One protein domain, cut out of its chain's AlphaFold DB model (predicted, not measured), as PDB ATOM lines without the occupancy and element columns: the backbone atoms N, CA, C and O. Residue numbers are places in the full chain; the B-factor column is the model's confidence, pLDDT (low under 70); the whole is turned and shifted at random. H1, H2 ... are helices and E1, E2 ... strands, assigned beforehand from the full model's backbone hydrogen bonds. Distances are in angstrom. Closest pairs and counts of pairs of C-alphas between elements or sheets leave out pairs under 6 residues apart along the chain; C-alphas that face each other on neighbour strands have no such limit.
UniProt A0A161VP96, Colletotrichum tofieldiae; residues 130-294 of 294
ATOM      1  N   ILE A 130     163.749 152.568 238.549       98.62
ATOM      2  CA  ILE A 130     163.752 153.966 238.963       98.62
ATOM      3  C   ILE A 130     162.517 154.160 239.836       98.62
ATOM      4  O   ILE A 130     161.395 153.942 239.379       98.62
ATOM      5  N   HIS A 131     162.723 154.541 241.092       98.25
ATOM      6  CA  HIS A 131     161.650 154.749 242.057       98.25
ATOM      7  C   HIS A 131     161.176 156.197 242.024       98.25
ATOM      8  O   HIS A 131     161.995 157.112 242.025       98.25
ATOM      9  N   LEU A 132     159.861 156.389 242.037       97.31
ATOM     10  CA  LEU A 132     159.226 157.687 242.212       97.31
ATOM     11  C   LEU A 132     158.835 157.824 243.680       97.31
ATOM     12  O   LEU A 132     158.031 157.039 244.183       97.31
ATOM     13  N   ILE A 133     159.393 158.823 244.354       94.50
ATOM     14  CA  ILE A 133     159.045 159.174 245.728       94.50
ATOM     15  C   ILE A 133     158.126 160.393 245.642       94.50
ATOM     16  O   ILE A 133     158.573 161.467 245.241       94.50
ATOM     17  N   GLN A 134     156.835 160.196 245.922       90.50
ATOM     18  CA  GLN A 134     155.778 161.188 245.684       90.50
ATOM     19  C   GLN A 134     154.512 160.910 246.522       90.50
ATOM     20  O   GLN A 134     154.277 159.755 246.880       90.50
ATOM     21  N   PRO A 135     153.644 161.918 246.736       89.56
ATOM     22  CA  PRO A 135     153.936 163.344 246.584       89.56
ATOM     23  C   PRO A 135     154.769 163.848 247.767       89.56
ATOM     24  O   PRO A 135     154.484 163.509 248.915       89.56
ATOM     25  N   LEU A 136     155.775 164.673 247.484       92.94
ATOM     26  CA  LEU A 136     156.627 165.298 248.491       92.94
ATOM     27  C   LEU A 136     156.328 166.790 248.635       92.94
ATOM     28  O   LEU A 136     155.693 167.404 247.777       92.94
ATOM     29  N   THR A 137     156.812 167.382 249.728       95.62
ATOM     30  CA  THR A 137     156.921 168.841 249.846       95.62
ATOM     31  C   THR A 137     158.352 169.266 249.533       95.62
ATOM     32  O   THR A 137     159.290 168.836 250.208       95.62
ATOM     33  N   GLY A 138     158.503 170.103 248.521       96.50
ATOM     34  CA  GLY A 138     159.713 170.836 248.183       96.50
ATOM     35  C   GLY A 138     159.426 172.326 248.292       96.50
ATOM     36  O   GLY A 138     158.830 172.781 249.272       96.50
ATOM     37  N   ASP A 139     159.781 173.069 247.251       96.12
ATOM     38  CA  ASP A 139     159.311 174.442 247.100       96.12
ATOM     39  C   ASP A 139     157.833 174.530 246.676       96.12
ATOM     40  O   ASP A 139     157.270 175.614 246.713       96.12
ATOM     41  N   THR A 140     157.188 173.402 246.365       95.62
ATOM     42  CA  THR A 140     155.735 173.203 246.232       95.62
ATOM     43  C   THR A 140     155.306 171.903 246.941       95.62
ATOM     44  O   THR A 140     156.095 171.239 247.609       95.62
ATOM     45  N   VAL A 141     154.029 171.521 246.860       95.00
ATOM     46  CA  VAL A 141     153.427 170.384 247.590       95.00
ATOM     47  C   VAL A 141     153.180 169.137 246.734       95.00
ATOM     48  O   VAL A 141     152.528 168.196 247.197       95.00
ATOM     49  N   ASP A 142     153.580 169.147 245.469       95.00
ATOM     50  CA  ASP A 142     153.308 168.095 244.484       95.00
ATOM     51  C   ASP A 142     154.580 167.528 243.849       95.00
ATOM     52  O   ASP A 142     154.573 167.104 242.697       95.00
ATOM     53  N   GLU A 143     155.659 167.505 244.623       96.81
ATOM     54  CA  GLU A 143     156.980 167.104 244.158       96.81
ATOM     55  C   GLU A 143     157.093 165.595 243.953       96.81
ATOM     56  O   GLU A 143     156.645 164.791 244.779       96.81
ATOM     57  N   THR A 144     157.731 165.221 242.844       97.38
ATOM     58  CA  THR A 144     158.052 163.840 242.479       97.38
ATOM     59  C   THR A 144     159.546 163.704 242.279       97.38
ATOM     60  O   THR A 144     160.123 164.278 241.356       97.38
ATOM     61  N   LEU A 145     160.169 162.893 243.128       97.25
ATOM     62  CA  LEU A 145     161.606 162.662 243.091       97.25
ATOM     63  C   LEU A 145     161.911 161.298 242.491       97.25
ATOM     64  O   LEU A 145     161.207 160.325 242.758       97.25
ATOM     65  N   PHE A 146     162.992 161.215 241.718       98.44
ATOM     66  CA  PHE A 146     163.399 159.988 241.038       98.44
ATOM     67  C   PHE A 146     164.666 159.439 241.686       98.44
ATOM     68  O   PHE A 146     165.746 160.026 241.585       98.44
ATOM     69  N   TRP A 147     164.533 158.301 242.359       98.19
ATOM     70  CA  TRP A 147     165.632 157.589 242.996       98.19
ATOM     71  C   TRP A 147     166.086 156.415 242.129       98.19
ATOM     72  O   TRP A 147     165.301 155.520 241.816       98.19
ATOM     73  N   LEU A 148     167.367 156.418 241.757       98.12
ATOM     74  CA  LEU A 148     168.031 155.371 240.988       98.12
ATOM     75  C   LEU A 148     168.976 154.606 241.933       98.12
ATOM     76  O   LEU A 148     170.106 155.056 242.156       98.12
ATOM     77  N   PRO A 149     168.565 153.453 242.498       97.06
ATOM     78  CA  PRO A 149     169.363 152.742 243.496       97.06
ATOM     79  C   PRO A 149     170.689 152.219 242.939       97.06
ATOM     80  O   PRO A 149     171.692 152.217 243.652       97.06
ATOM     81  N   SER A 150     170.709 151.798 241.669       95.56
ATOM     82  CA  SER A 150     171.885 151.202 241.018       95.56
ATOM     83  C   SER A 150     173.082 152.155 240.962       95.56
ATOM     84  O   SER A 150     174.215 151.720 241.156       95.56
ATOM     85  N   SER A 151     172.835 153.449 240.751       95.06
ATOM     86  CA  SER A 151     173.850 154.510 240.725       95.06
ATOM     87  C   SER A 151     173.815 155.416 241.959       95.06
ATOM     88  O   SER A 151     174.512 156.431 241.991       95.06
ATOM     89  N   ARG A 152     172.964 155.102 242.947       96.50
ATOM     90  CA  ARG A 152     172.667 155.947 244.116       96.50
ATOM     91  C   ARG A 152     172.457 157.416 243.736       96.50
ATOM     92  O   ARG A 152     172.993 158.324 244.375       96.50
ATOM     93  N   THR A 153     171.724 157.636 242.650       97.00
ATOM     94  CA  THR A 153     171.456 158.965 242.095       97.00
ATOM     95  C   THR A 153     170.038 159.386 242.431       97.00
ATOM     96  O   THR A 153     169.097 158.628 242.211       97.00
ATOM     97  N   LEU A 154     169.890 160.600 242.944       97.38
ATOM     98  CA  LEU A 154     168.607 161.201 243.266       97.38
ATOM     99  C   LEU A 154     168.390 162.438 242.391       97.38
ATOM    100  O   LEU A 154     169.201 163.357 242.437       97.38
ATOM    101  N   ILE A 155     167.306 162.464 241.619       97.94
ATOM    102  CA  ILE A 155     166.845 163.643 240.871       97.94
ATOM    103  C   ILE A 155     165.696 164.249 241.665       97.94
ATOM    104  O   ILE A 155     164.711 163.559 241.937       97.94
ATOM    105  N   THR A 156     165.849 165.500 242.096       96.88
ATOM    106  CA  THR A 156     165.055 166.010 243.221       96.88
ATOM    107  C   THR A 156     163.927 166.961 242.853       96.88
ATOM    108  O   THR A 156     163.198 167.358 243.756       96.88
ATOM    109  N   GLY A 157     163.827 167.403 241.595       96.06
ATOM    110  CA  GLY A 157     163.054 168.612 241.301       96.06
ATOM    111  C   GLY A 157     163.519 169.770 242.194       96.06
ATOM    112  O   GLY A 157     164.672 169.784 242.662       96.06
ATOM    113  N   ASP A 158     162.612 170.684 242.507       97.00
ATOM    114  CA  ASP A 158     162.914 171.885 243.290       97.00
ATOM    115  C   ASP A 158     162.828 171.661 244.807       97.00
ATOM    116  O   ASP A 158     163.002 172.557 245.633       97.00
ATOM    117  N   THR A 159     162.784 170.397 245.218       97.19
ATOM    118  CA  THR A 159     163.048 170.007 246.599       97.19
ATOM    119  C   THR A 159     164.504 170.280 246.985       97.19
ATOM    120  O   THR A 159     164.792 170.525 248.159       97.19
ATOM    121  N   VAL A 160     165.439 170.270 246.025       96.31
ATOM    122  CA  VAL A 160     166.841 170.657 246.245       96.31
ATOM    123  C   VAL A 160     167.288 171.633 245.170       96.31
ATOM    124  O   VAL A 160     167.106 171.408 243.977       96.31
ATOM    125  N   TYR A 161     167.960 172.690 245.619       94.25
ATOM    126  CA  TYR A 161     168.561 173.709 244.776       94.25
ATOM    127  C   TYR A 161     170.078 173.602 244.873       94.25
ATOM    128  O   TYR A 161     170.637 173.388 245.951       94.25
ATOM    129  N   GLY A 162     170.759 173.817 243.754       92.19
ATOM    130  CA  GLY A 162     172.203 173.946 243.718       92.19
ATOM    131  C   GLY A 162     172.654 175.052 244.668       92.19
ATOM    132  O   GLY A 162     172.109 176.157 244.679       92.19
ATOM    133  N   SER A 163     173.711 174.787 245.428       90.38
ATOM    134  CA  SER A 163     174.287 175.674 246.448       90.38
ATOM    135  C   SER A 163     174.894 176.974 245.918       90.38
ATOM    136  O   SER A 163     175.554 177.715 246.647       90.38
ATOM    137  N   GLN A 164     174.648 177.295 244.656       87.81
ATOM    138  CA  GLN A 164     174.958 178.566 244.023       87.81
ATOM    139  C   GLN A 164     173.693 179.317 243.584       87.81
ATOM    140  O   GLN A 164     173.797 180.262 242.811       87.81
ATOM    141  N   MET A 165     172.506 178.940 244.066       90.50
ATOM    142  CA  MET A 165     171.247 179.642 243.794       90.50
ATOM    143  C   MET A 165     170.487 179.984 245.081       90.50
ATOM    144  O   MET A 165     170.753 179.411 246.139       90.50
ATOM    145  N   HIS A 166     169.583 180.962 244.999       94.69
ATOM    146  CA  HIS A 166     168.517 181.138 245.988       94.69
ATOM    147  C   HIS A 166     167.378 180.154 245.724       94.69
ATOM    148  O   HIS A 166     167.144 179.776 244.578       94.69
ATOM    149  N   LEU A 167     166.690 179.766 246.795       95.38
ATOM    150  CA  LEU A 167     165.512 178.908 246.745       95.38
ATOM    151  C   LEU A 167     164.293 179.757 246.379       95.38
ATOM    152  O   LEU A 167     164.186 180.909 246.817       95.38
ATOM    153  N   PHE A 168     163.358 179.181 245.628       94.69
ATOM    154  CA  PHE A 168     162.019 179.737 245.513       94.69
ATOM    155  C   PHE A 168     161.261 179.479 246.818       94.69
ATOM    156  O   PHE A 168     161.117 178.343 247.252       94.69
ATOM    157  N   MET A 169     160.807 180.541 247.484       96.44
ATOM    158  CA  MET A 169     160.068 180.411 248.746       96.44
ATOM    159  C   MET A 169     158.600 180.815 248.609       96.44
ATOM    160  O   MET A 169     157.875 180.758 249.594       96.44
ATOM    161  N   ALA A 170     158.147 181.285 247.441       94.19
ATOM    162  CA  ALA A 170     156.863 181.984 247.343       94.19
ATOM    163  C   ALA A 170     155.647 181.107 247.681       94.19
ATOM    164  O   ALA A 170     154.674 181.633 248.211       94.19
ATOM    165  N   ASP A 171     155.723 179.796 247.468       95.25
ATOM    166  CA  ASP A 171     154.661 178.850 247.838       95.25
ATOM    167  C   ASP A 171     154.692 178.478 249.339       95.25
ATOM    168  O   ASP A 171     153.728 177.922 249.860       95.25
ATOM    169  N   MET A 172     155.749 178.835 250.084       96.38
ATOM    170  CA  MET A 172     155.918 178.540 251.518       96.38
ATOM    171  C   MET A 172     155.115 179.498 252.413       96.38
ATOM    172  O   MET A 172     155.661 180.249 253.223       96.38
ATOM    173  N   LEU A 173     153.788 179.492 252.265       95.62
ATOM    174  CA  LEU A 173     152.891 180.438 252.943       95.62
ATOM    175  C   LEU A 173     152.596 180.103 254.416       95.62
ATOM    176  O   LEU A 173     151.941 180.892 255.101       95.62
ATOM    177  N   THR A 174     153.066 178.961 254.921       96.50
ATOM    178  CA  THR A 174     152.887 178.538 256.315       96.50
ATOM    179  C   THR A 174     154.171 177.907 256.874       96.50
ATOM    180  O   THR A 174     154.921 177.272 256.130       96.50
ATOM    181  N   PRO A 175     154.402 177.973 258.201       96.81
ATOM    182  CA  PRO A 175     155.508 177.248 258.835       96.81
ATOM    183  C   PRO A 175     155.428 175.721 258.679       96.81
ATOM    184  O   PRO A 175     156.438 175.026 258.764       96.81
ATOM    185  N   ALA A 176     154.227 175.167 258.467       97.06
ATOM    186  CA  ALA A 176     154.062 173.733 258.247       97.06
ATOM    187  C   ALA A 176     154.672 173.289 256.908       97.06
ATOM    188  O   ALA A 176     155.240 172.201 256.849       97.06
ATOM    189  N   LEU A 177     154.622 174.137 255.874       97.69
ATOM    190  CA  LEU A 177     155.234 173.863 254.571       97.69
ATOM    191  C   LEU A 177     156.762 173.808 254.663       97.69
ATOM    192  O   LEU A 177     157.356 172.815 254.249       97.69
ATOM    193  N   THR A 178     157.406 174.795 255.296       98.06
ATOM    194  CA  THR A 178     158.871 174.765 255.465       98.06
ATOM    195  C   THR A 178     159.327 173.648 256.403       98.06
ATOM    196  O   THR A 178     160.372 173.039 256.179       98.06
ATOM    197  N   ALA A 179     158.536 173.317 257.431       97.12
ATOM    198  CA  ALA A 179     158.811 172.175 258.301       97.12
ATOM    199  C   ALA A 179     158.674 170.827 257.571       97.12
ATOM    200  O   ALA A 179     159.505 169.943 257.786       97.12
ATOM    201  N   SER A 180     157.665 170.684 256.706       97.50
ATOM    202  CA  SER A 180     157.495 169.518 255.832       97.50
ATOM    203  C   SER A 180     158.650 169.404 254.837       97.50
ATOM    204  O   SER A 180     159.266 168.351 254.735       97.50
ATOM    205  N   TRP A 181     159.059 170.507 254.201       98.06
ATOM    206  CA  TRP A 181     160.210 170.505 253.294       98.06
ATOM    207  C   TRP A 181     161.502 170.063 254.004       98.06
ATOM    208  O   TRP A 181     162.257 169.248 253.480       98.06
ATOM    209  N   ILE A 182     161.743 170.488 255.251       97.31
ATOM    210  CA  ILE A 182     162.867 169.952 256.044       97.31
ATOM    211  C   ILE A 182     162.717 168.439 256.296       97.31
ATOM    212  O   ILE A 182     163.709 167.716 256.202       97.31
ATOM    213  N   SER A 183     161.501 167.957 256.582       95.81
ATOM    214  CA  SER A 183     161.185 166.524 256.728       95.81
ATOM    215  C   SER A 183     161.549 165.737 255.466       95.81
ATOM    216  O   SER A 183     162.224 164.707 255.543       95.81
ATOM    217  N   THR A 184     161.192 166.276 254.298       96.56
ATOM    218  CA  THR A 184     161.587 165.748 252.993       96.56
ATOM    219  C   THR A 184     163.097 165.608 252.901       96.56
ATOM    220  O   THR A 184     163.597 164.528 252.606       96.56
ATOM    221  N   LEU A 185     163.851 166.670 253.198       96.50
ATOM    222  CA  LEU A 185     165.313 166.643 253.115       96.50
ATOM    223  C   LEU A 185     165.923 165.578 254.041       96.50
ATOM    224  O   LEU A 185     166.882 164.912 253.649       96.50
ATOM    225  N   ASP A 186     165.360 165.376 255.237       94.56
ATOM    226  CA  ASP A 186     165.788 164.317 256.158       94.56
ATOM    227  C   ASP A 186     165.519 162.907 255.589       94.56
ATOM    228  O   ASP A 186     166.389 162.034 255.691       94.56
ATOM    229  N   LEU A 187     164.377 162.684 254.921       93.94
ATOM    230  CA  LEU A 187     164.110 161.440 254.184       93.94
ATOM    231  C   LEU A 187     165.160 161.205 253.086       93.94
ATOM    232  O   LEU A 187     165.707 160.104 252.985       93.94
ATOM    233  N   LEU A 188     165.472 162.230 252.286       94.19
ATOM    234  CA  LEU A 188     166.420 162.114 251.170       94.19
ATOM    235  C   LEU A 188     167.847 161.833 251.649       94.19
ATOM    236  O   LEU A 188     168.550 161.021 251.046       94.19
ATOM    237  N   LEU A 189     168.264 162.437 252.765       92.38
ATOM    238  CA  LEU A 189     169.533 162.106 253.421       92.38
ATOM    239  C   LEU A 189     169.577 160.632 253.857       92.38
ATOM    240  O   LEU A 189     170.625 159.990 253.745       92.38
ATOM    241  N   GLY A 190     168.442 160.074 254.291       93.12
ATOM    242  CA  GLY A 190     168.297 158.661 254.655       93.12
ATOM    243  C   GLY A 190     168.534 157.679 253.501       93.12
ATOM    244  O   GLY A 190     168.976 156.556 253.746       93.12
ATOM    245  N   LEU A 191     168.328 158.104 252.247       93.88
ATOM    246  CA  LEU A 191     168.645 157.301 251.055       93.88
ATOM    247  C   LEU A 191     170.154 157.166 250.816       93.88
ATOM    248  O   LEU A 191     170.582 156.294 250.058       93.88
ATOM    249  N   ASN A 192     170.962 158.011 251.470       94.19
ATOM    250  CA  ASN A 192     172.411 158.070 251.314       94.19
ATOM    251  C   ASN A 192     172.812 158.174 249.822       94.19
ATOM    252  O   ASN A 192     173.461 157.261 249.298       94.19
ATOM    253  N   PRO A 193     172.400 159.235 249.097       95.12
ATOM    254  CA  PRO A 193     172.731 159.405 247.686       95.12
ATOM    255  C   PRO A 193     174.229 159.666 247.487       95.12
ATOM    256  O   PRO A 193     174.874 160.364 248.270       95.12
ATOM    257  N   GLU A 194     174.788 159.117 246.412       94.88
ATOM    258  CA  GLU A 194     176.132 159.461 245.939       94.88
ATOM    259  C   GLU A 194     176.095 160.702 245.040       94.88
ATOM    260  O   GLU A 194     176.995 161.541 245.089       94.88
ATOM    261  N   THR A 195     175.022 160.841 244.261       94.81
ATOM    262  CA  THR A 195     174.770 161.973 243.365       94.81
ATOM    263  C   THR A 195     173.384 162.537 243.650       94.81
ATOM    264  O   THR A 195     172.408 161.789 243.683       94.81
ATOM    265  N   VAL A 196     173.295 163.854 243.826       95.69
ATOM    266  CA  VAL A 196     172.030 164.588 243.944       95.69
ATOM    267  C   VAL A 196     171.970 165.589 242.802       95.69
ATOM    268  O   VAL A 196     172.852 166.436 242.684       95.69
ATOM    269  N   ILE A 197     170.956 165.462 241.954       96.81
ATOM    270  CA  ILE A 197     170.701 166.349 240.823       96.81
ATOM    271  C   ILE A 197     169.577 167.308 241.245       96.81
ATOM    272  O   ILE A 197     168.427 166.865 241.315       96.81
ATOM    273  N   PRO A 198     169.900 168.579 241.561       95.69
ATOM    274  CA  PRO A 198     168.917 169.583 241.951       95.69
ATOM    275  C   PRO A 198     168.046 169.979 240.758       95.69
ATOM    276  O   PRO A 198     168.498 169.892 239.615       95.69
ATOM    277  N   GLY A 199     166.849 170.498 241.016       95.19
ATOM    278  CA  GLY A 199     165.983 171.032 239.968       95.19
ATOM    279  C   GLY A 199     166.513 172.346 239.398       95.19
ATOM    280  O   GLY A 199     166.384 172.595 238.207       95.19
ATOM    281  N   HIS A 200     167.252 173.146 240.175       94.31
ATOM    282  CA  HIS A 200     167.902 174.380 239.713       94.31
ATOM    283  C   HIS A 200     169.382 174.431 240.106       94.31
ATOM    284  O   HIS A 200     169.720 174.309 241.275       94.31
ATOM    285  N   SER A 201     170.288 174.676 239.151       91.50
ATOM    286  CA  SER A 201     171.710 174.923 239.433       91.50
ATOM    287  C   SER A 201     172.345 175.880 238.416       91.50
ATOM    288  O   SER A 201     171.933 175.927 237.257       91.50
ATOM    289  N   LEU A 202     173.381 176.623 238.835       87.62
ATOM    290  CA  LEU A 202     174.201 177.452 237.937       87.62
ATOM    291  C   LEU A 202     175.166 176.629 237.081       87.62
ATOM    292  O   LEU A 202     175.609 177.087 236.028       87.62
ATOM    293  N   SER A 203     175.540 175.442 237.553       82.56
ATOM    294  CA  SER A 203     176.453 174.558 236.842       82.56
ATOM    295  C   SER A 203     176.150 173.096 237.143       82.56
ATOM    296  O   SER A 203     175.631 172.751 238.202       82.56
ATOM    297  N   ASN A 204     176.519 172.229 236.207       72.25
ATOM    298  CA  ASN A 204     176.526 170.780 236.403       72.25
ATOM    299  C   ASN A 204     177.857 170.280 237.000       72.25
ATOM    300  O   ASN A 204     178.105 169.075 237.046       72.25
ATOM    301  N   ALA A 205     178.738 171.193 237.428       60.22
ATOM    302  CA  ALA A 205     179.989 170.835 238.069       60.22
ATOM    303  C   ALA A 205     179.696 170.428 239.519       60.22
ATOM    304  O   ALA A 205     179.258 171.244 240.325       60.22
ATOM    305  N   SER A 206     179.972 169.161 239.844       60.16
ATOM    306  CA  SER A 206     179.893 168.562 241.188       60.16
ATOM    307  C   SER A 206     178.498 168.420 241.810       60.16
ATOM    308  O   SER A 206     178.292 168.765 242.969       60.16
ATOM    309  N   PHE A 207     177.571 167.783 241.089       81.19
ATOM    310  CA  PHE A 207     176.469 167.052 241.728       81.19
ATOM    311  C   PHE A 207     177.055 165.860 242.498       81.19
ATOM    312  O   PHE A 207     177.177 164.759 241.968       81.19
ATOM    313  N   SER A 208     177.541 166.095 243.715       76.50
ATOM    314  CA  SER A 208     178.222 165.071 244.513       76.50
ATOM    315  C   SER A 208     177.820 165.140 245.978       76.50
ATOM    316  O   SER A 208     177.939 166.189 246.617       76.50
ATOM    317  N   GLY A 209     177.421 163.991 246.520       79.00
ATOM    318  CA  GLY A 209     177.033 163.835 247.915       79.00
ATOM    319  C   GLY A 209     175.853 164.723 248.316       79.00
ATOM    320  O   GLY A 209     174.984 165.042 247.513       79.00
ATOM    321  N   ALA A 210     175.836 165.120 249.587       83.25
ATOM    322  CA  ALA A 210     174.728 165.843 250.209       83.25
ATOM    323  C   ALA A 210     174.923 167.372 250.276       83.25
ATOM    324  O   ALA A 210     174.206 168.045 251.010       83.25
ATOM    325  N   GLY A 211     175.894 167.941 249.550       89.62
ATOM    326  CA  GLY A 211     176.250 169.361 249.681       89.62
ATOM    327  C   GLY A 211     175.085 170.318 249.397       89.62
ATOM    328  O   GLY A 211     174.847 171.247 250.169       89.62
ATOM    329  N   ASP A 212     174.331 170.050 248.331       92.06
ATOM    330  CA  ASP A 212     173.168 170.859 247.955       92.06
ATOM    331  C   ASP A 212     171.967 170.611 248.890       92.06
ATOM    332  O   ASP A 212     171.305 171.564 249.292       92.06
ATOM    333  N   LEU A 213     171.764 169.370 249.363       93.69
ATOM    334  CA  LEU A 213     170.778 169.043 250.410       93.69
ATOM    335  C   LEU A 213     171.036 169.844 251.699       93.69
ATOM    336  O   LEU A 213     170.135 170.489 252.241       93.69
ATOM    337  N   ASP A 214     172.284 169.839 252.178       92.62
ATOM    338  CA  ASP A 214     172.706 170.584 253.367       92.62
ATOM    339  C   ASP A 214     172.534 172.090 253.182       92.62
ATOM    340  O   ASP A 214     172.219 172.812 254.133       92.62
ATOM    341  N   TYR A 215     172.783 172.580 251.968       94.00
ATOM    342  CA  TYR A 215     172.587 173.977 251.634       94.00
ATOM    343  C   TYR A 215     171.099 174.365 251.689       94.00
ATOM    344  O   TYR A 215     170.768 175.308 252.415       94.00
ATOM    345  N   THR A 216     170.212 173.618 251.023       95.81
ATOM    346  CA  THR A 216     168.757 173.841 251.086       95.81
ATOM    347  C   THR A 216     168.272 173.797 252.536       95.81
ATOM    348  O   THR A 216     167.613 174.728 252.999       95.81
ATOM    349  N   ARG A 217     168.706 172.801 253.322       96.75
ATOM    350  CA  ARG A 217     168.360 172.692 254.748       96.75
ATOM    351  C   ARG A 217     168.803 173.912 255.558       96.75
ATOM    352  O   ARG A 217     168.043 174.412 256.385       96.75
ATOM    353  N   LYS A 218     170.031 174.404 255.346       96.81
ATOM    354  CA  LYS A 218     170.546 175.611 256.021       96.81
ATOM    355  C   LYS A 218     169.747 176.856 255.649       96.81
ATOM    356  O   LYS A 218     169.560 177.715 256.510       96.81
ATOM    357  N   TYR A 219     169.292 176.953 254.402       97.69
ATOM    358  CA  TYR A 219     168.437 178.047 253.955       97.69
ATOM    359  C   TYR A 219     167.085 178.030 254.662       97.69
ATOM    360  O   TYR A 219     166.700 179.038 255.247       97.69
ATOM    361  N   LEU A 220     166.420 176.872 254.707       98.44
ATOM    362  CA  LEU A 220     165.134 176.711 255.393       98.44
ATOM    363  C   LEU A 220     165.248 176.944 256.902       98.44
ATOM    364  O   LEU A 220     164.426 177.646 257.481       98.44
ATOM    365  N   ALA A 221     166.303 176.439 257.544       98.38
ATOM    366  CA  ALA A 221     166.533 176.686 258.966       98.38
ATOM    367  C   ALA A 221     166.757 178.181 259.265       98.38
ATOM    368  O   ALA A 221     166.253 178.701 260.262       98.38
ATOM    369  N   PHE A 222     167.493 178.885 258.397       98.56
ATOM    370  CA  PHE A 222     167.635 180.338 258.497       98.56
ATOM    371  C   PHE A 222     166.295 181.045 258.281       98.56
ATOM    372  O   PHE A 222     165.960 181.944 259.046       98.56
ATOM    373  N   TRP A 223     165.513 180.606 257.294       98.56
ATOM    374  CA  TRP A 223     164.188 181.143 257.007       98.56
ATOM    375  C   TRP A 223     163.248 181.053 258.210       98.56
ATOM    376  O   TRP A 223     162.708 182.066 258.658       98.56
ATOM    377  N   GLN A 224     163.129 179.866 258.806       98.38
ATOM    378  CA  GLN A 224     162.312 179.645 260.000       98.38
ATOM    379  C   GLN A 224     162.761 180.529 261.174       98.38
ATOM    380  O   GLN A 224     161.942 181.112 261.890       98.38
ATOM    381  N   CYS A 225     164.075 180.658 261.371       98.31
ATOM    382  CA  CYS A 225     164.637 181.379 262.508       98.31
ATOM    383  C   CYS A 225     164.564 182.903 262.359       98.31
ATOM    384  O   CYS A 225     164.186 183.585 263.312       98.31
ATOM    385  N   GLU A 226     164.903 183.450 261.193       98.25
ATOM    386  CA  GLU A 226     165.086 184.896 261.016       98.25
ATOM    387  C   GLU A 226     163.927 185.592 260.305       98.25
ATOM    388  O   GLU A 226     163.789 186.810 260.459       98.25
ATOM    389  N   ILE A 227     163.087 184.847 259.576       98.12
ATOM    390  CA  ILE A 227     161.926 185.375 258.850       98.12
ATOM    391  C   ILE A 227     160.618 184.925 259.506       98.12
ATOM    392  O   ILE A 227     159.894 185.770 260.032       98.12
ATOM    393  N   GLU A 228     160.322 183.621 259.553       97.50
ATOM    394  CA  GLU A 228     159.024 183.144 260.066       97.50
ATOM    395  C   GLU A 228     158.805 183.500 261.540       97.50
ATOM    396  O   GLU A 228     157.713 183.925 261.920       97.50
ATOM    397  N   SER A 229     159.850 183.403 262.373       97.75
ATOM    398  CA  SER A 229     159.757 183.717 263.807       97.75
ATOM    399  C   SER A 229     159.378 185.173 264.106       97.75
ATOM    400  O   SER A 229     158.918 185.475 265.211       97.75
ATOM    401  N   LYS A 230     159.574 186.087 263.145       97.88
ATOM    402  CA  LYS A 230     159.233 187.510 263.284       97.88
ATOM    403  C   LYS A 230     157.769 187.801 262.947       97.88
ATOM    404  O   LYS A 230     157.268 188.861 263.323       97.88
ATOM    405  N   GLY A 231     157.094 186.866 262.279       96.31
ATOM    406  CA  GLY A 231     155.743 187.026 261.755       96.31
ATOM    407  C   GLY A 231     155.700 187.644 260.354       96.31
ATOM    408  O   GLY A 231     156.687 188.172 259.839       96.31
ATOM    409  N   ALA A 232     154.523 187.564 259.733       93.88
ATOM    410  CA  ALA A 232     154.278 188.108 258.401       93.88
ATOM    411  C   ALA A 232     154.510 189.629 258.348       93.88
ATOM    412  O   ALA A 232     154.243 190.340 259.317       93.88
ATOM    413  N   ASP A 233     154.978 190.129 257.198       95.25
ATOM    414  CA  ASP A 233     155.170 191.562 256.925       95.25
ATOM    415  C   ASP A 233     156.129 192.287 257.901       95.25
ATOM    416  O   ASP A 233     156.065 193.513 258.077       95.25
ATOM    417  N   PHE A 234     157.038 191.548 258.550       98.12
ATOM    418  CA  PHE A 234     158.038 192.137 259.442       98.12
ATOM    419  C   PHE A 234     159.059 192.987 258.667       98.12
ATOM    420  O   PHE A 234     159.220 194.180 258.954       98.12
ATOM    421  N   TYR A 235     159.693 192.393 257.653       98.50
ATOM    422  CA  TYR A 235     160.634 193.066 256.754       98.50
ATOM    423  C   TYR A 235     159.910 193.710 255.573       98.50
ATOM    424  O   TYR A 235     158.862 193.238 255.140       98.50
ATOM    425  N   THR A 236     160.480 194.772 255.015       98.56
ATOM    426  CA  THR A 236     160.159 195.255 253.660       98.56
ATOM    427  C   THR A 236     160.865 194.399 252.596       98.56
ATOM    428  O   THR A 236     161.850 193.733 252.927       98.56
ATOM    429  N   PRO A 237     160.432 194.419 251.317       98.19
ATOM    430  CA  PRO A 237     161.119 193.666 250.266       98.19
ATOM    431  C   PRO A 237     162.627 193.971 250.164       98.19
ATOM    432  O   PRO A 237     163.406 193.020 250.164       98.19
ATOM    433  N   PRO A 238     163.103 195.238 250.193       98.12
ATOM    434  CA  PRO A 238     164.543 195.513 250.156       98.12
ATOM    435  C   PRO A 238     165.312 194.976 251.372       98.12
ATOM    436  O   PRO A 238     166.439 194.510 251.228       98.12
ATOM    437  N   GLU A 239     164.721 195.024 252.572       98.38
ATOM    438  CA  GLU A 239     165.348 194.473 253.782       98.38
ATOM    439  C   GLU A 239     165.470 192.950 253.700       98.38
ATOM    440  O   GLU A 239     166.531 192.408 254.001       98.38
ATOM    441  N   LEU A 240     164.410 192.266 253.256       97.62
ATOM    442  CA  LEU A 240     164.406 190.813 253.106       97.62
ATOM    443  C   LEU A 240     165.366 190.352 252.001       97.62
ATOM    444  O   LEU A 240     166.111 189.394 252.201       97.62
ATOM    445  N   TYR A 241     165.387 191.057 250.867       96.06
ATOM    446  CA  TYR A 241     166.336 190.811 249.783       96.06
ATOM    447  C   TYR A 241     167.777 190.867 250.300       96.06
ATOM    448  O   TYR A 241     168.518 189.896 250.167       96.06
ATOM    449  N   ASN A 242     168.152 191.980 250.943       95.88
ATOM    450  CA  ASN A 242     169.513 192.182 251.438       95.88
ATOM    451  C   ASN A 242     169.876 191.160 252.522       95.88
ATOM    452  O   ASN A 242     170.974 190.619 252.496       95.88
ATOM    453  N   LEU A 243     168.951 190.840 253.434       96.94
ATOM    454  CA  LEU A 243     169.173 189.838 254.480       96.94
ATOM    455  C   LEU A 243     169.529 188.463 253.893       96.94
ATOM    456  O   LEU A 243     170.453 187.799 254.369       96.94
ATOM    457  N   LEU A 244     168.790 188.026 252.872       95.62
ATOM    458  CA  LEU A 244     169.010 186.733 252.228       95.62
ATOM    459  C   LEU A 244     170.277 186.734 251.362       95.62
ATOM    460  O   LEU A 244     171.032 185.761 251.425       95.62
ATOM    461  N   ASP A 245     170.534 187.802 250.600       93.50
ATOM    462  CA  ASP A 245     171.736 187.935 249.759       93.50
ATOM    463  C   ASP A 245     173.017 188.010 250.610       93.50
ATOM    464  O   ASP A 245     173.993 187.315 250.336       93.50
ATOM    465  N   GLU A 246     173.003 188.756 251.721       93.94
ATOM    466  CA  GLU A 246     174.130 188.816 252.660       93.94
ATOM    467  C   GLU A 246     174.392 187.467 253.341       93.94
ATOM    468  O   GLU A 246     175.547 187.081 253.552       93.94
ATOM    469  N   ARG A 247     173.330 186.731 253.701       95.44
ATOM    470  CA  ARG A 247     173.463 185.435 254.379       95.44
ATOM    471  C   ARG A 247     173.940 184.331 253.442       95.44
ATOM    472  O   ARG A 247     174.676 183.438 253.886       95.44
ATOM    473  N   PHE A 248     173.503 184.381 252.187       92.25
ATOM    474  CA  PHE A 248     173.742 183.365 251.170       92.25
ATOM    475  C   PHE A 248     174.372 183.961 249.893       92.25
ATOM    476  O   PHE A 248     173.812 183.801 248.805       92.25
ATOM    477  N   PRO A 249     175.554 184.607 250.007       76.06
ATOM    478  CA  PRO A 249     176.108 185.452 248.953       76.06
ATOM    479  C   PRO A 249     176.665 184.662 247.762       76.06
ATOM    480  O   PRO A 249     177.191 183.556 247.914       76.06
ATOM    481  N   GLY A 250     176.652 185.291 246.578       63.44
ATOM    482  CA  GLY A 250     177.500 184.906 245.437       63.44
ATOM    483  C   GLY A 250     176.813 184.205 244.260       63.44
ATOM    484  O   GLY A 250     177.380 183.275 243.693       63.44
ATOM    485  N   ARG A 251     175.586 184.593 243.895       65.00
ATOM    486  CA  ARG A 251     174.698 183.711 243.107       65.00
ATOM    487  C   ARG A 251     173.946 184.423 241.999       65.00
ATOM    488  O   ARG A 251     172.740 184.280 241.835       65.00
ATOM    489  N   LEU A 252     174.674 185.254 241.268       62.34
ATOM    490  CA  LEU A 252     174.121 186.325 240.448       62.34
ATOM    491  C   LEU A 252     173.999 185.937 238.970       62.34
ATOM    492  O   LEU A 252     174.462 186.671 238.099       62.34
ATOM    493  N   ASN A 253     173.373 184.796 238.670       80.38
ATOM    494  CA  ASN A 253     172.717 184.700 237.366       80.38
ATOM    495  C   ASN A 253     171.319 185.331 237.463       80.38
ATOM    496  O   ASN A 253     170.756 185.471 238.552       80.38
ATOM    497  N   ALA A 254     170.767 185.733 236.318       86.19
ATOM    498  CA  ALA A 254     169.468 186.400 236.269       86.19
ATOM    499  C   ALA A 254     168.348 185.553 236.907       86.19
ATOM    500  O   ALA A 254     167.460 186.103 237.549       86.19
ATOM    501  N   THR A 255     168.419 184.222 236.798       87.75
ATOM    502  CA  THR A 255     167.435 183.300 237.386       87.75
ATOM    503  C   THR A 255     167.447 183.336 238.913       87.75
ATOM    504  O   THR A 255     166.412 183.543 239.525       87.75
ATOM    505  N   SER A 256     168.602 183.180 239.553       91.06
ATOM    506  CA  SER A 256     168.709 183.181 241.018       91.06
ATOM    507  C   SER A 256     168.332 184.547 241.612       91.06
ATOM    508  O   SER A 256     167.641 184.607 242.628       91.06
ATOM    509  N   GLN A 257     168.682 185.651 240.935       91.06
ATOM    510  CA  GLN A 257     168.209 186.990 241.313       91.06
ATOM    511  C   GLN A 257     166.690 187.128 241.194       91.06
ATOM    512  O   GLN A 257     166.064 187.749 242.051       91.06
ATOM    513  N   PHE A 258     166.099 186.547 240.150       90.25
ATOM    514  CA  PHE A 258     164.653 186.522 239.972       90.25
ATOM    515  C   PHE A 258     163.958 185.767 241.115       90.25
ATOM    516  O   PHE A 258     163.038 186.320 241.713       90.25
ATOM    517  N   LEU A 259     164.440 184.574 241.489       92.62
ATOM    518  CA  LEU A 259     163.887 183.792 242.607       92.62
ATOM    519  C   LEU A 259     163.960 184.556 243.937       92.62
ATOM    520  O   LEU A 259     162.981 184.608 244.691       92.62
ATOM    521  N   LEU A 260     165.100 185.201 244.205       94.31
ATOM    522  CA  LEU A 260     165.275 186.035 245.391       94.31
ATOM    523  C   LEU A 260     164.320 187.238 245.384       94.31
ATOM    524  O   LEU A 260     163.693 187.526 246.400       94.31
ATOM    525  N   ASN A 261     164.180 187.922 244.245       93.81
ATOM    526  CA  ASN A 261     163.289 189.072 244.123       93.81
ATOM    527  C   ASN A 261     161.820 188.680 244.324       93.81
ATOM    528  O   ASN A 261     161.113 189.348 245.073       93.81
ATOM    529  N   VAL A 262     161.369 187.579 243.713       92.50
ATOM    530  CA  VAL A 262     160.006 187.060 243.916       92.50
ATOM    531  C   VAL A 262     159.776 186.717 245.387       92.50
ATOM    532  O   VAL A 262     158.761 187.112 245.953       92.50
ATOM    533  N   THR A 263     160.738 186.059 246.036       94.62
ATOM    534  CA  THR A 263     160.669 185.758 247.474       94.62
ATOM    535  C   THR A 263     160.567 187.032 248.319       94.62
ATOM    536  O   THR A 263     159.704 187.134 249.192       94.62
ATOM    537  N   ALA A 264     161.412 188.027 248.052       96.31
ATOM    538  CA  ALA A 264     161.423 189.282 248.793       96.31
ATOM    539  C   ALA A 264     160.104 190.060 248.649       96.31
ATOM    540  O   ALA A 264     159.568 190.561 249.637       96.31
ATOM    541  N   GLU A 265     159.556 190.125 247.435       96.00
ATOM    542  CA  GLU A 265     158.265 190.761 247.153       96.00
ATOM    543  C   GLU A 265     157.091 190.002 247.785       96.00
ATOM    544  O   GLU A 265     156.169 190.626 248.308       96.00
ATOM    545  N   ASN A 266     157.133 188.667 247.797       95.19
ATOM    546  CA  ASN A 266     156.026 187.855 248.295       95.19
ATOM    547  C   ASN A 266     155.833 187.950 249.817       95.19
ATOM    548  O   ASN A 266     154.701 187.946 250.302       95.19
ATOM    549  N   PHE A 267     156.931 188.051 250.569       96.75
ATOM    550  CA  PHE A 267     156.904 188.064 252.039       96.75
ATOM    551  C   PHE A 267     157.205 189.435 252.655       96.75
ATOM    552  O   PHE A 267     157.027 189.624 253.862       96.75
ATOM    553  N   GLY A 268     157.657 190.396 251.847       97.19
ATOM    554  CA  GLY A 268     157.938 191.752 252.287       97.19
ATOM    555  C   GLY A 268     156.673 192.595 252.452       97.19
ATOM    556  O   GLY A 268     155.766 192.587 251.619       97.19
ATOM    557  N   ARG A 269     156.635 193.410 253.509       97.94
ATOM    558  CA  ARG A 269     155.550 194.355 253.783       97.94
ATOM    559  C   ARG A 269     155.347 195.318 252.622       97.94
ATOM    560  O   ARG A 269     156.228 196.120 252.314       97.94
ATOM    561  N   GLY A 270     154.145 195.292 252.051       96.31
ATOM    562  CA  GLY A 270     153.781 196.129 250.907       96.31
ATOM    563  C   GLY A 270     154.396 195.675 249.579       96.31
ATOM    564  O   GLY A 270     154.300 196.420 248.608       96.31
ATOM    565  N   GLY A 271     155.015 194.492 249.545       95.25
ATOM    566  CA  GLY A 271     155.504 193.869 248.323       95.25
ATOM    567  C   GLY A 271     154.384 193.290 247.460       95.25
ATOM    568  O   GLY A 271     153.214 193.195 247.859       95.25
ATOM    569  N   THR A 272     154.754 192.921 246.239       92.12
ATOM    570  CA  THR A 272     153.851 192.310 245.264       92.12
ATOM    571  C   THR A 272     153.736 190.815 245.530       92.12
ATOM    572  O   THR A 272     154.595 190.030 245.135       92.12
ATOM    573  N   ARG A 273     152.645 190.416 246.189       88.38
ATOM    574  CA  ARG A 273     152.384 189.010 246.512       88.38
ATOM    575  C   ARG A 273     152.066 188.186 245.278       88.38
ATOM    576  O   ARG A 273     151.327 188.616 244.388       88.38
ATOM    577  N   PHE A 274     152.606 186.981 245.274       78.75
ATOM    578  CA  PHE A 274     152.378 185.994 244.251       78.75
ATOM    579  C   PHE A 274     150.973 185.392 244.404       78.75
ATOM    580  O   PHE A 274     150.502 185.122 245.509       78.75
ATOM    581  N   GLY A 275     150.245 185.267 243.294       79.31
ATOM    582  CA  GLY A 275     148.960 184.582 243.269       79.31
ATOM    583  C   GLY A 275     149.162 183.096 243.016       79.31
ATOM    584  O   GLY A 275     149.884 182.717 242.098       79.31
ATOM    585  N   HIS A 276     148.455 182.268 243.775       82.12
ATOM    586  CA  HIS A 276     148.509 180.818 243.653       82.12
ATOM    587  C   HIS A 276     147.130 180.293 243.250       82.12
ATOM    588  O   HIS A 276     146.107 180.812 243.702       82.12
ATOM    589  N   PHE A 277     147.088 179.269 242.396       82.31
ATOM    590  CA  PHE A 277     145.852 178.514 242.159       82.31
ATOM    591  C   PHE A 277     145.657 177.411 243.214       82.31
ATOM    592  O   PHE A 277     144.529 176.987 243.454       82.31
ATOM    593  N   ILE A 278     146.745 176.976 243.860       86.31
ATOM    594  CA  ILE A 278     146.731 176.138 245.060       86.31
ATOM    595  C   ILE A 278     146.590 177.056 246.273       86.31
ATOM    596  O   ILE A 278     147.353 178.009 246.425       86.31
ATOM    597  N   ASP A 279     145.639 176.769 247.162       90.56
ATOM    598  CA  ASP A 279     145.557 177.461 248.450       90.56
ATOM    599  C   ASP A 279     146.636 176.930 249.400       90.56
ATOM    600  O   ASP A 279     146.392 176.044 250.222       90.56
ATOM    601  N   PHE A 280     147.851 177.471 249.285       92.81
ATOM    602  CA  PHE A 280     148.954 177.061 250.147       92.81
ATOM    603  C   PHE A 280     148.721 177.405 251.627       92.81
ATOM    604  O   PHE A 280     149.315 176.785 252.507       92.81
ATOM    605  N   THR A 281     147.815 178.343 251.929       93.19
ATOM    606  CA  THR A 281     147.484 178.708 253.315       93.19
ATOM    607  C   THR A 281     146.682 177.625 254.037       93.19
ATOM    608  O   THR A 281     146.690 177.580 255.267       93.19
ATOM    609  N   ALA A 282     146.052 176.711 253.291       93.19
ATOM    610  CA  ALA A 282     145.336 175.564 253.841       93.19
ATOM    611  C   ALA A 282     146.265 174.464 254.386       93.19
ATOM    612  O   ALA A 282     145.813 173.600 255.140       93.19
ATOM    613  N   PHE A 283     147.557 174.476 254.037       92.19
ATOM    614  CA  PHE A 283     148.533 173.528 254.573       92.19
ATOM    615  C   PHE A 283     149.106 174.038 255.897       92.19
ATOM    616  O   PHE A 283     150.248 174.482 255.964       92.19
ATOM    617  N   ASP A 284     148.315 173.990 256.967       91.56
ATOM    618  CA  ASP A 284     148.696 174.477 258.303       91.56
ATOM    619  C   ASP A 284     149.168 173.367 259.263       91.56
ATOM    620  O   ASP A 284     149.602 173.647 260.383       91.56
ATOM    621  N   LYS A 285     149.109 172.106 258.819       89.44
ATOM    622  CA  LYS A 285     149.433 170.913 259.610       89.44
ATOM    623  C   LYS A 285     150.455 170.044 258.908       89.44
ATOM    624  O   LYS A 285     150.200 169.498 257.834       89.44
ATOM    625  N   ARG A 286     151.587 169.851 259.580       86.19
ATOM    626  CA  ARG A 286     152.671 169.005 259.088       86.19
ATOM    627  C   ARG A 286     152.244 167.544 258.963       86.19
ATOM    628  O   ARG A 286     152.673 166.885 258.038       86.19
ATOM    629  N   GLU A 287     151.368 167.035 259.823       84.12
ATOM    630  CA  GLU A 287     150.955 165.623 259.799       84.12
ATOM    631  C   GLU A 287     150.203 165.243 258.518       84.12
ATOM    632  O   GLU A 287     150.235 164.089 258.103       84.12
ATOM    633  N   ILE A 288     149.518 166.212 257.903       82.88
ATOM    634  CA  ILE A 288     148.847 166.025 256.611       82.88
ATOM    635  C   ILE A 288     149.882 166.076 255.492       82.88
ATOM    636  O   ILE A 288     149.835 165.261 254.576       82.88
ATOM    637  N   LEU A 289     150.805 167.038 255.579       84.31
ATOM    638  CA  LEU A 289     151.852 167.212 254.586       84.31
ATOM    639  C   LEU A 289     152.803 166.025 254.553       84.31
ATOM    640  O   LEU A 289     153.055 165.579 253.455       84.31
ATOM    641  N   ASP A 290     153.240 165.502 255.702       85.06
ATOM    642  CA  ASP A 290     154.170 164.372 255.886       85.06
ATOM    643  C   ASP A 290     153.472 163.000 255.820       85.06
ATOM    644  O   ASP A 290     154.099 161.966 256.057       85.06
ATOM    645  N   GLY A 291     152.166 162.961 255.534       67.50
ATOM    646  CA  GLY A 291     151.351 161.742 255.493       67.50
ATOM    647  C   GLY A 291     151.615 160.860 254.273       67.50
ATOM    648  O   GLY A 291     150.673 160.343 253.679       67.50
ATOM    649  N   TRP A 292     152.872 160.745 253.851       67.19
ATOM    650  CA  TRP A 292     153.249 160.115 252.596       67.19
ATOM    651  C   TRP A 292     153.038 158.616 252.751       67.19
ATOM    652  O   TRP A 292     153.658 157.966 253.596       67.19
ATOM    653  N   GLU A 293     152.118 158.075 251.962       50.22
ATOM    654  CA  GLU A 293     151.904 156.639 251.866       50.22
ATOM    655  C   GLU A 293     153.076 156.049 251.065       50.22
ATOM    656  O   GLU A 293     153.113 156.159 249.841       50.22
ATOM    657  N   LEU A 294     154.071 155.495 251.769       42.91
ATOM    658  CA  LEU A 294     155.133 154.672 251.173       42.91
ATOM    659  C   LEU A 294     154.623 153.266 250.838       42.91
ATOM    660  O   LEU A 294     153.959 152.657 251.712       42.91
TER     661      LEU A 294
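Overview. This is residues 130 to 294 of the 294 residues of a protein of Colletotrichum tofieldiae (UniProt A0A161VP96). A small four-stranded sheet lies at one end of the domain and a V of two helices, H3 and H4, which meet where H3 begins and near the end of H4, lies at the other, with two long helices side by side, H1 and H2, spanning the space between. H1 packs on the sheet, H2 reaches from the sheet's E4 edge towards H3, and the last stretch folds back so that short H5 packs on H1. The printed part has 165 residues, in the order E1 E2 E3 H1 E4 H2 H3 H4 H5; the sheet, E1 E2 E3 E4, is mixed. The class is mixed, helices and strands, with under half of the residues in named elements. The whole is compact, with a radius of gyration of the C-alphas of 15.4 A and spans of 49 by 36 by 26 A.

Along the chain. E1, residues 130 to 136, begins at C-alpha 130 (163.752, 153.966, 238.963) and is 16.4 A long, as is E2, residues 143 to 148. E3 is residues 153 to 155 and E4 residues 195 to 197. H1, residues 175 to 190, is 22.9 A long; H2, residues 211 to 226, 22.2 A; H3, residues 237 to 247, 15.4 A; H4, residues 254 to 267, 20.2 A. H5, residues 286 to 289, ends at C-alpha 289 (151.852, 167.212, 254.586).

Arrangement. E1, E2 and E3 form a meander, each strand the antiparallel neighbour of the one before, in two hairpins; N 133 and O 145 are 2.8 A apart, N 148 and O 153 2.8 A. E3 and E4 are parallel, with N 154 and O 195 at 2.9 A; with H1 they form a strand-helix-strand unit, two parallel strands joined through a helix, its crossover right-handed. H1 is on the sheet, its closest C-alphas to E1 being Thr 184 and Leu 136, 6.7 A apart. H1 and H2 touch at a shallow tilt of 24 degrees, opposite ways, closest at the C-alphas of Ile 182 and Arg 217, 6.3 A. H2 only grazes the sheet with residues 211 to 213. H2 and H3 are near each other, with 8 pairs of C-alphas within 10 A. H3 and H4 touch at a steep tilt of 54 degrees, opposite ways, closest at the C-alphas of Pro 237 and Ala 264, 4.6 A. H5 touches H1 at residues 176 to 180 alone, closest at the C-alphas of Arg 286 and Ala 176, 5.0 A. In H1, H2, H3 and H4 every O i to N i+4 pair is within hydrogen-bond range; H5 is too short for such a pair.

Size, cuts and confidence. The two C-alphas farthest apart, of Ser 150 and Gly 270, are 49.4 A apart. The printed part has no cut. The links E3 to H1, E4 to H2 and H4 to H5 are long. Confidence is under 70 at residues 205 to 206, 250 to 252 and 291 to 294.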